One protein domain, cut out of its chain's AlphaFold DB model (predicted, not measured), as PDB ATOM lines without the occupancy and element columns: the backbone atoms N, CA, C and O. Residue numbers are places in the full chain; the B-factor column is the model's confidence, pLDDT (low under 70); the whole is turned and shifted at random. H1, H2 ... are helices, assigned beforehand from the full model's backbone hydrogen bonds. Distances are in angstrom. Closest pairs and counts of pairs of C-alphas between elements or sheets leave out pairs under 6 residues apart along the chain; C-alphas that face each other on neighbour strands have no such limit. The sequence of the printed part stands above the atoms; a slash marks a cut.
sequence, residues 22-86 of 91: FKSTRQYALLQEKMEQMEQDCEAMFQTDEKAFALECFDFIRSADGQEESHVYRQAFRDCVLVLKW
ATOM      1  N   PHE A  22     165.896 131.810 150.994       92.25
ATOM      2  CA  PHE A  22     165.955 132.645 152.191       92.25
ATOM      3  C   PHE A  22     165.287 131.971 153.396       92.25
ATOM      4  O   PHE A  22     165.829 132.007 154.500       92.25
ATOM      5  N   LYS A  23     164.164 131.273 153.186       92.56
ATOM      6  CA  LYS A  23     163.452 130.537 154.242       92.56
ATOM      7  C   LYS A  23     164.270 129.418 154.893       92.56
ATOM      8  O   LYS A  23     163.972 129.044 156.023       92.56
ATOM      9  N   SER A  24     165.300 128.898 154.224       94.56
ATOM     10  CA  SER A  24     166.203 127.895 154.808       94.56
ATOM     11  C   SER A  24     167.373 128.502 155.595       94.56
ATOM     12  O   SER A  24     168.163 127.770 156.192       94.56
ATOM     13  N   THR A  25     167.497 129.832 155.627       95.88
ATOM     14  CA  THR A  25     168.574 130.524 156.345       95.88
ATOM     15  C   THR A  25     168.306 130.619 157.849       95.88
ATOM     16  O   THR A  25     167.163 130.628 158.312       95.88
ATOM     17  N   ARG A  26     169.377 130.774 158.643       94.81
ATOM     18  CA  ARG A  26     169.249 131.027 160.088       94.81
ATOM     19  C   ARG A  26     168.572 132.368 160.373       94.81
ATOM     20  O   ARG A  26     167.874 132.484 161.373       94.81
ATOM     21  N   GLN A  27     168.765 133.360 159.509       92.62
ATOM     22  CA  GLN A  27     168.144 134.677 159.613       92.62
ATOM     23  C   GLN A  27     166.622 134.568 159.546       92.62
ATOM     24  O   GLN A  27     165.942 135.136 160.396       92.62
ATOM     25  N   TYR A  28     166.092 133.789 158.599       91.69
ATOM     26  CA  TYR A  28     164.654 133.552 158.524       91.69
ATOM     27  C   TYR A  28     164.131 132.783 159.741       91.69
ATOM     28  O   TYR A  28     163.085 133.134 160.275       91.69
ATOM     29  N   ALA A  29     164.872 131.786 160.232       93.19
ATOM     30  CA  ALA A  29     164.490 131.081 161.457       93.19
ATOM     31  C   ALA A  29     164.403 132.030 162.669       93.19
ATOM     32  O   ALA A  29     163.424 131.996 163.405       93.19
ATOM     33  N   LEU A  30     165.382 132.926 162.838       93.81
ATOM     34  CA  LEU A  30     165.350 133.952 163.886       93.81
ATOM     35  C   LEU A  30     164.179 134.927 163.707       93.81
ATOM     36  O   LEU A  30     163.566 135.329 164.692       93.81
ATOM     37  N   LEU A  31     163.867 135.313 162.466       89.44
ATOM     38  CA  LEU A  31     162.713 136.159 162.168       89.44
ATOM     39  C   LEU A  31     161.406 135.469 162.584       89.44
ATOM     40  O   LEU A  31     160.596 136.091 163.260       89.44
ATOM     41  N   GLN A  32     161.230 134.189 162.245       89.06
ATOM     42  CA  GLN A  32     160.062 133.401 162.653       89.06
ATOM     43  C   GLN A  32     159.936 133.315 164.178       89.06
ATOM     44  O   GLN A  32     158.882 133.652 164.705       89.06
ATOM     45  N   GLU A  33     161.024 132.992 164.890       92.00
ATOM     46  CA  GLU A  33     161.043 132.965 166.364       92.00
ATOM     47  C   GLU A  33     160.579 134.312 166.961       92.00
ATOM     48  O   GLU A  33     159.849 134.356 167.951       92.00
ATOM     49  N   LYS A  34     160.976 135.442 166.356       90.00
ATOM     50  CA  LYS A  34     160.557 136.779 166.809       90.00
ATOM     51  C   LYS A  34     159.111 137.110 166.467       90.00
ATOM     52  O   LYS A  34     158.452 137.756 167.276       90.00
ATOM     53  N   MET A  35     158.624 136.678 165.310       86.25
ATOM     54  CA  MET A  35     157.224 136.857 164.928       86.25
ATOM     55  C   MET A  35     156.291 136.065 165.848       86.25
ATOM     56  O   MET A  35     155.299 136.620 166.305       86.25
ATOM     57  N   GLU A  36     156.639 134.818 166.176       86.75
ATOM     58  CA  GLU A  36     155.880 133.987 167.120       86.75
ATOM     59  C   GLU A  36     155.848 134.609 168.522       86.75
ATOM     60  O   GLU A  36     154.794 134.668 169.153       86.75
ATOM     61  N   GLN A  37     156.985 135.131 169.000       88.75
ATOM     62  CA  GLN A  37     157.026 135.839 170.281       88.75
ATOM     63  C   GLN A  37     156.141 137.090 170.261       88.75
ATOM     64  O   GLN A  37     155.394 137.326 171.205       88.75
ATOM     65  N   MET A  38     156.198 137.877 169.184       84.75
ATOM     66  CA  MET A  38     155.368 139.072 169.038       84.75
ATOM     67  C   MET A  38     153.877 138.724 169.050       84.75
ATOM     68  O   MET A  38     153.092 139.441 169.663       84.75
ATOM     69  N   GLU A  39     153.485 137.625 168.406       82.50
ATOM     70  CA  GLU A  39     152.103 137.146 168.418       82.50
ATOM     71  C   GLU A  39     151.653 136.786 169.840       82.50
ATOM     72  O   GLU A  39     150.624 137.285 170.292       82.50
ATOM     73  N   GLN A  40     152.464 136.026 170.587       85.19
ATOM     74  CA  GLN A  40     152.192 135.691 171.992       85.19
ATOM     75  C   GLN A  40     152.094 136.933 172.887       85.19
ATOM     76  O   GLN A  40     151.191 137.029 173.720       85.19
ATOM     77  N   ASP A  41     152.993 137.901 172.701       84.50
ATOM     78  CA  ASP A  41     152.983 139.158 173.449       84.50
ATOM     79  C   ASP A  41     151.696 139.948 173.154       84.50
ATOM     80  O   ASP A  41     151.055 140.466 174.071       84.50
ATOM     81  N   CYS A  42     151.257 139.976 171.893       80.81
ATOM     82  CA  CYS A  42     149.994 140.600 171.503       80.81
ATOM     83  C   CYS A  42     148.785 139.888 172.129       80.81
ATOM     84  O   CYS A  42     147.853 140.555 172.581       80.81
ATOM     85  N   GLU A  43     148.789 138.554 172.200       79.06
ATOM     86  CA  GLU A  43     147.716 137.806 172.867       79.06
ATOM     87  C   GLU A  43     147.632 138.090 174.368       79.06
ATOM     88  O   GLU A  43     146.533 138.106 174.921       79.06
ATOM     89  N   ALA A  44     148.773 138.309 175.021       80.88
ATOM     90  CA  ALA A  44     148.844 138.564 176.455       80.88
ATOM     91  C   ALA A  44     148.563 140.030 176.834       80.88
ATOM     92  O   ALA A  44     148.132 140.290 177.960       80.88
ATOM     93  N   MET A  45     148.827 140.986 175.934       77.81
ATOM     94  CA  MET A  45     148.762 142.424 176.236       77.81
ATOM     95  C   MET A  45     147.432 143.098 175.886       77.81
ATOM     96  O   MET A  45     147.068 144.056 176.568       77.81
ATOM     97  N   PHE A  46     146.718 142.648 174.852       78.00
ATOM     98  CA  PHE A  46     145.531 143.358 174.363       78.00
ATOM     99  C   PHE A  46     144.226 142.856 174.985       78.00
ATOM    100  O   PHE A  46     144.001 141.652 175.118       78.00
ATOM    101  N   GLN A  47     143.314 143.784 175.298       76.25
ATOM    102  CA  GLN A  47     141.916 143.420 175.540       76.25
ATOM    103  C   GLN A  47     141.237 143.000 174.225       76.25
ATOM    104  O   GLN A  47     141.713 143.326 173.138       76.25
ATOM    105  N   THR A  48     140.127 142.259 174.305       73.00
ATOM    106  CA  THR A  48     139.451 141.630 173.149       73.00
ATOM    107  C   THR A  48     139.226 142.595 171.975       73.00
ATOM    108  O   THR A  48     139.415 142.228 170.816       73.00
ATOM    109  N   ASP A  49     138.872 143.837 172.285       71.81
ATOM    110  CA  ASP A  49     138.514 144.895 171.343       71.81
ATOM    111  C   ASP A  49     139.764 145.490 170.662       71.81
ATOM    112  O   ASP A  49     139.758 145.800 169.471       71.81
ATOM    113  N   GLU A  50     140.865 145.596 171.410       76.62
ATOM    114  CA  GLU A  50     142.168 146.075 170.932       76.62
ATOM    115  C   GLU A  50     142.869 145.013 170.076       76.62
ATOM    116  O   GLU A  50     143.558 145.343 169.109       76.62
ATOM    117  N   LYS A  51     142.631 143.728 170.376       77.69
ATOM    118  CA  LYS A  51     143.167 142.594 169.614       77.69
ATOM    119  C   LYS A  51     142.657 142.602 168.171       77.69
ATOM    120  O   LYS A  51     143.438 142.357 167.257       77.69
ATOM    121  N   ALA A  52     141.381 142.924 167.951       79.38
ATOM    122  CA  ALA A  52     140.807 142.995 166.607       79.38
ATOM    123  C   ALA A  52     141.479 144.084 165.750       79.38
ATOM    124  O   ALA A  52     141.880 143.816 164.620       79.38
ATOM    125  N   PHE A  53     141.666 145.280 166.315       82.00
ATOM    126  CA  PHE A  53     142.343 146.384 165.633       82.00
ATOM    127  C   PHE A  53     143.827 146.086 165.361       82.00
ATOM    128  O   PHE A  53     144.328 146.356 164.270       82.00
ATOM    129  N   ALA A  54     144.535 145.502 166.333       81.69
ATOM    130  CA  ALA A  54     145.941 145.136 166.173       81.69
ATOM    131  C   ALA A  54     146.140 144.078 165.074       81.69
ATOM    132  O   ALA A  54     147.045 144.214 164.252       81.69
ATOM    133  N   LEU A  55     145.270 143.064 165.013       80.50
ATOM    134  CA  LEU A  55     145.302 142.042 163.963       80.50
ATOM    135  C   LEU A  55     145.040 142.631 162.573       80.50
ATOM    136  O   LEU A  55     145.778 142.316 161.644       80.50
ATOM    137  N   GLU A  56     144.070 143.539 162.436       83.94
ATOM    138  CA  GLU A  56     143.811 144.236 161.168       83.94
ATOM    139  C   GLU A  56     145.034 145.050 160.710       83.94
ATOM    140  O   GLU A  56     145.415 145.019 159.536       83.94
ATOM    141  N   CYS A  57     145.714 145.722 161.645       84.31
ATOM    142  CA  CYS A  57     146.962 146.425 161.358       84.31
ATOM    143  C   CYS A  57     148.076 145.464 160.912       84.31
ATOM    144  O   CYS A  57     148.803 145.770 159.965       84.31
ATOM    145  N   PHE A  58     148.216 144.302 161.557       81.81
ATOM    146  CA  PHE A  58     149.214 143.301 161.170       81.81
ATOM    147  C   PHE A  58     148.927 142.679 159.807       81.81
ATOM    148  O   PHE A  58     149.865 142.487 159.035       81.81
ATOM    149  N   ASP A  59     147.665 142.408 159.482       80.94
ATOM    150  CA  ASP A  59     147.275 141.909 158.163       80.94
ATOM    151  C   ASP A  59     147.559 142.946 157.074       80.94
ATOM    152  O   ASP A  59     148.108 142.601 156.025       80.94
ATOM    153  N   PHE A  60     147.281 144.227 157.337       83.44
ATOM    154  CA  PHE A  60     147.647 145.305 156.421       83.44
ATOM    155  C   PHE A  60     149.163 145.368 156.201       83.44
ATOM    156  O   PHE A  60     149.615 145.349 155.053       83.44
ATOM    157  N   ILE A  61     149.955 145.371 157.280       81.62
ATOM    158  CA  ILE A  61     151.423 145.386 157.198       81.62
ATOM    159  C   ILE A  61     151.918 144.166 156.420       81.62
ATOM    160  O   ILE A  61     152.684 144.331 155.481       81.62
ATOM    161  N   ARG A  62     151.429 142.962 156.733       74.44
ATOM    162  CA  ARG A  62     151.812 141.714 156.056       74.44
ATOM    163  C   ARG A  62     151.392 141.681 154.583       74.44
ATOM    164  O   ARG A  62     152.055 141.034 153.783       74.44
ATOM    165  N   SER A  63     150.307 142.361 154.209       75.19
ATOM    166  CA  SER A  63     149.879 142.475 152.806       75.19
ATOM    167  C   SER A  63     150.775 143.404 151.974       75.19
ATOM    168  O   SER A  63     150.909 143.213 150.764       75.19
ATOM    169  N   ALA A  64     151.389 144.397 152.626       75.50
ATOM    170  CA  ALA A  64     152.368 145.296 152.024       75.50
ATOM    171  C   ALA A  64     153.798 144.728 152.091       75.50
ATOM    172  O   ALA A  64     154.611 145.007 151.208       75.50
ATOM    173  N   ASP A  65     154.084 143.914 153.106       73.81
ATOM    174  CA  ASP A  65     155.340 143.195 153.305       73.81
ATOM    175  C   ASP A  65     155.635 142.277 152.108       73.81
ATOM    176  O   ASP A  65     154.760 141.567 151.604       73.81
ATOM    177  N   GLY A  66     156.863 142.321 151.591       73.69
ATOM    178  CA  GLY A  66     157.267 141.570 150.400       73.69
ATOM    179  C   GLY A  66     156.997 142.268 149.061       73.69
ATOM    180  O   GLY A  66     157.564 141.855 148.043       73.69
ATOM    181  N   GLN A  67     156.161 143.317 149.011       81.44
ATOM    182  CA  GLN A  67     155.909 144.065 147.767       81.44
ATOM    183  C   GLN A  67     157.130 144.896 147.355       81.44
ATOM    184  O   GLN A  67     157.478 144.939 146.171       81.44
ATOM    185  N   GLU A  68     157.798 145.526 148.325       84.75
ATOM    186  CA  GLU A  68     159.027 146.285 148.086       84.75
ATOM    187  C   GLU A  68     160.154 145.354 147.629       84.75
ATOM    188  O   GLU A  68     160.787 145.603 146.604       84.75
ATOM    189  N   GLU A  69     160.349 144.228 148.311       85.69
ATOM    190  CA  GLU A  69     161.367 143.232 147.983       85.69
ATOM    191  C   GLU A  69     161.142 142.637 146.592       85.69
ATOM    192  O   GLU A  69     162.088 142.511 145.811       85.69
ATOM    193  N   SER A  70     159.891 142.319 146.247       86.06
ATOM    194  CA  SER A  70     159.518 141.853 144.908       86.06
ATOM    195  C   SER A  70     159.844 142.903 143.843       86.06
ATOM    196  O   SER A  70     160.462 142.591 142.817       86.06
ATOM    197  N   HIS A  71     159.494 144.169 144.096       88.19
ATOM    198  CA  HIS A  71     159.815 145.275 143.200       88.19
ATOM    199  C   HIS A  71     161.330 145.439 143.010       88.19
ATOM    200  O   HIS A  71     161.804 145.483 141.870       88.19
ATOM    201  N   VAL A  72     162.093 145.481 144.106       90.50
ATOM    202  CA  VAL A  72     163.554 145.633 144.103       90.50
ATOM    203  C   VAL A  72     164.223 144.468 143.380       90.50
ATOM    204  O   VAL A  72     165.081 144.697 142.531       90.50
ATOM    205  N   TYR A  73     163.803 143.227 143.637       91.06
ATOM    206  CA  TYR A  73     164.342 142.044 142.962       91.06
ATOM    207  C   TYR A  73     164.145 142.129 141.444       91.06
ATOM    208  O   TYR A  73     165.081 141.938 140.667       91.06
ATOM    209  N   ARG A  74     162.938 142.501 141.000       89.88
ATOM    210  CA  ARG A  74     162.622 142.683 139.575       89.88
ATOM    211  C   ARG A  74     163.429 143.815 138.943       89.88
ATOM    212  O   ARG A  74     163.898 143.669 137.811       89.88
ATOM    213  N   GLN A  75     163.606 144.926 139.653       92.38
ATOM    214  CA  GLN A  75     164.425 146.038 139.178       92.38
ATOM    215  C   GLN A  75     165.903 145.640 139.076       92.38
ATOM    216  O   GLN A  75     166.519 145.897 138.045       92.38
ATOM    217  N   ALA A  76     166.437 144.907 140.054       91.31
ATOM    218  CA  ALA A  76     167.822 144.441 140.049       91.31
ATOM    219  C   ALA A  76     168.146 143.578 138.818       91.31
ATOM    220  O   ALA A  76     169.209 143.728 138.218       91.31
ATOM    221  N   PHE A  77     167.223 142.721 138.366       89.81
ATOM    222  CA  PHE A  77     167.416 141.973 137.117       89.81
ATOM    223  C   PHE A  77     167.505 142.880 135.887       89.81
ATOM    224  O   PHE A  77     168.337 142.647 135.006       89.81
ATOM    225  N   ARG A  78     166.675 143.928 135.817       89.50
ATOM    226  CA  ARG A  78     166.746 144.919 134.732       89.50
ATOM    227  C   ARG A  78     168.071 145.675 134.776       89.50
ATOM    228  O   ARG A  78     168.700 145.838 133.732       89.50
ATOM    229  N   ASP A  79     168.518 146.054 135.966       94.75
ATOM    230  CA  ASP A  79     169.790 146.742 136.172       94.75
ATOM    231  C   ASP A  79     170.974 145.853 135.767       94.75
ATOM    232  O   ASP A  79     171.866 146.307 135.054       94.75
ATOM    233  N   CYS A  80     170.947 144.558 136.096       93.25
ATOM    234  CA  CYS A  80     171.944 143.591 135.630       93.25
ATOM    235  C   CYS A  80     172.000 143.507 134.096       93.25
ATOM    236  O   CYS A  80     173.088 143.512 133.520       93.25
ATOM    237  N   VAL A  81     170.852 143.477 133.410       90.88
ATOM    238  CA  VAL A  81     170.815 143.502 131.935       90.88
ATOM    239  C   VAL A  81     171.419 144.799 131.390       90.88
ATOM    240  O   VAL A  81     172.165 144.757 130.411       90.88
ATOM    241  N   LEU A  82     171.134 145.944 132.019       93.56
ATOM    242  CA  LEU A  82     171.721 147.232 131.637       93.56
ATOM    243  C   LEU A  82     173.244 147.237 131.809       93.56
ATOM    244  O   LEU A  82     173.952 147.634 130.885       93.56
ATOM    245  N   VAL A  83     173.750 146.733 132.937       95.94
ATOM    246  CA  VAL A  83     175.192 146.606 133.197       95.94
ATOM    247  C   VAL A  83     175.860 145.733 132.137       95.94
ATOM    248  O   VAL A  83     176.873 146.127 131.561       95.94
ATOM    249  N   LEU A  84     175.279 144.577 131.810       95.38
ATOM    250  CA  LEU A  84     175.853 143.675 130.809       95.38
ATOM    251  C   LEU A  84     175.874 144.285 129.399       95.38
ATOM    252  O   LEU A  84     176.816 144.038 128.643       95.38
ATOM    253  N   LYS A  85     174.873 145.105 129.055       93.56
ATOM    254  CA  LYS A  85     174.872 145.889 127.811       93.56
ATOM    255  C   LYS A  85     175.969 146.943 127.800       93.56
ATOM    256  O   LYS A  85     176.690 147.070 126.816       93.56
ATOM    257  N   TRP A  86     176.137 147.671 128.900       95.12
ATOM    258  CA  TRP A  86     177.209 148.662 129.033       95.12
ATOM    259  C   TRP A  86     178.599 148.039 128.935       95.12
ATOM    260  O   TRP A  86     179.503 148.641 128.363       95.12
TER     261      TRP A  86
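AT A GLANCE: This is residues 22 to 86 of the 91 residues of an uncharacterized protein of Hydrogeniiclostidium mannosilyticum (UniProt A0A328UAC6). Picture an open, lopsided V: H1 is its shorter arm, and H2 and H3 follow each other end to end as the longer one. The two arms come close beside the link from H1 to H2 and spread away from it, and the free residues 59 to 86, which take in H3, stick out and make much of the length. The printed part has 65 residues with three named helices, H1, H2 and H3 in that order, and no named strand; the class is all helix. It is extended, with a radius of gyration of the C-alphas of 17.9 A and spans of 58 by 26 by 11 A.

IN THESE COORDINATES: Begin at Phe 22 and go on to C-alpha 26 at (169.249, 131.027, 160.088), where H1 starts; it holds residues 26 to 45 and measures 28.5 A from first to last C-alpha. Next find C-alpha 48 at (139.451, 141.630, 173.149), from which H2, residues 48 to 64, runs 25.0 A. H3, residues 67 to 86, runs 28.7 A and ends at C-alpha 86, (177.209, 148.662, 129.033).

HOW THE PARTS SIT: Look at Cys 42 and Lys 51: their C-alphas, 7.4 A apart, are the closest of H1 and H2, which are close but not clearly touching. These two helices run opposite ways at a shallow tilt of 25 degrees. H2 and H3 meet only through their link, and H1 and H3 are apart. In H1 and H3 every O i to N i+4 pair is within hydrogen-bond range; in H2, 11 of 13 are.

THE WHOLE: The C-alphas of Gln 47 and Trp 86, the two farthest apart, are 58.6 A from each other. The printed part has no cut, and both links, H1 to H2 and H2 to H3, are tight, with 2 residues each. The mean pLDDT of the printed part is 85.8, and no printed residue is under 70.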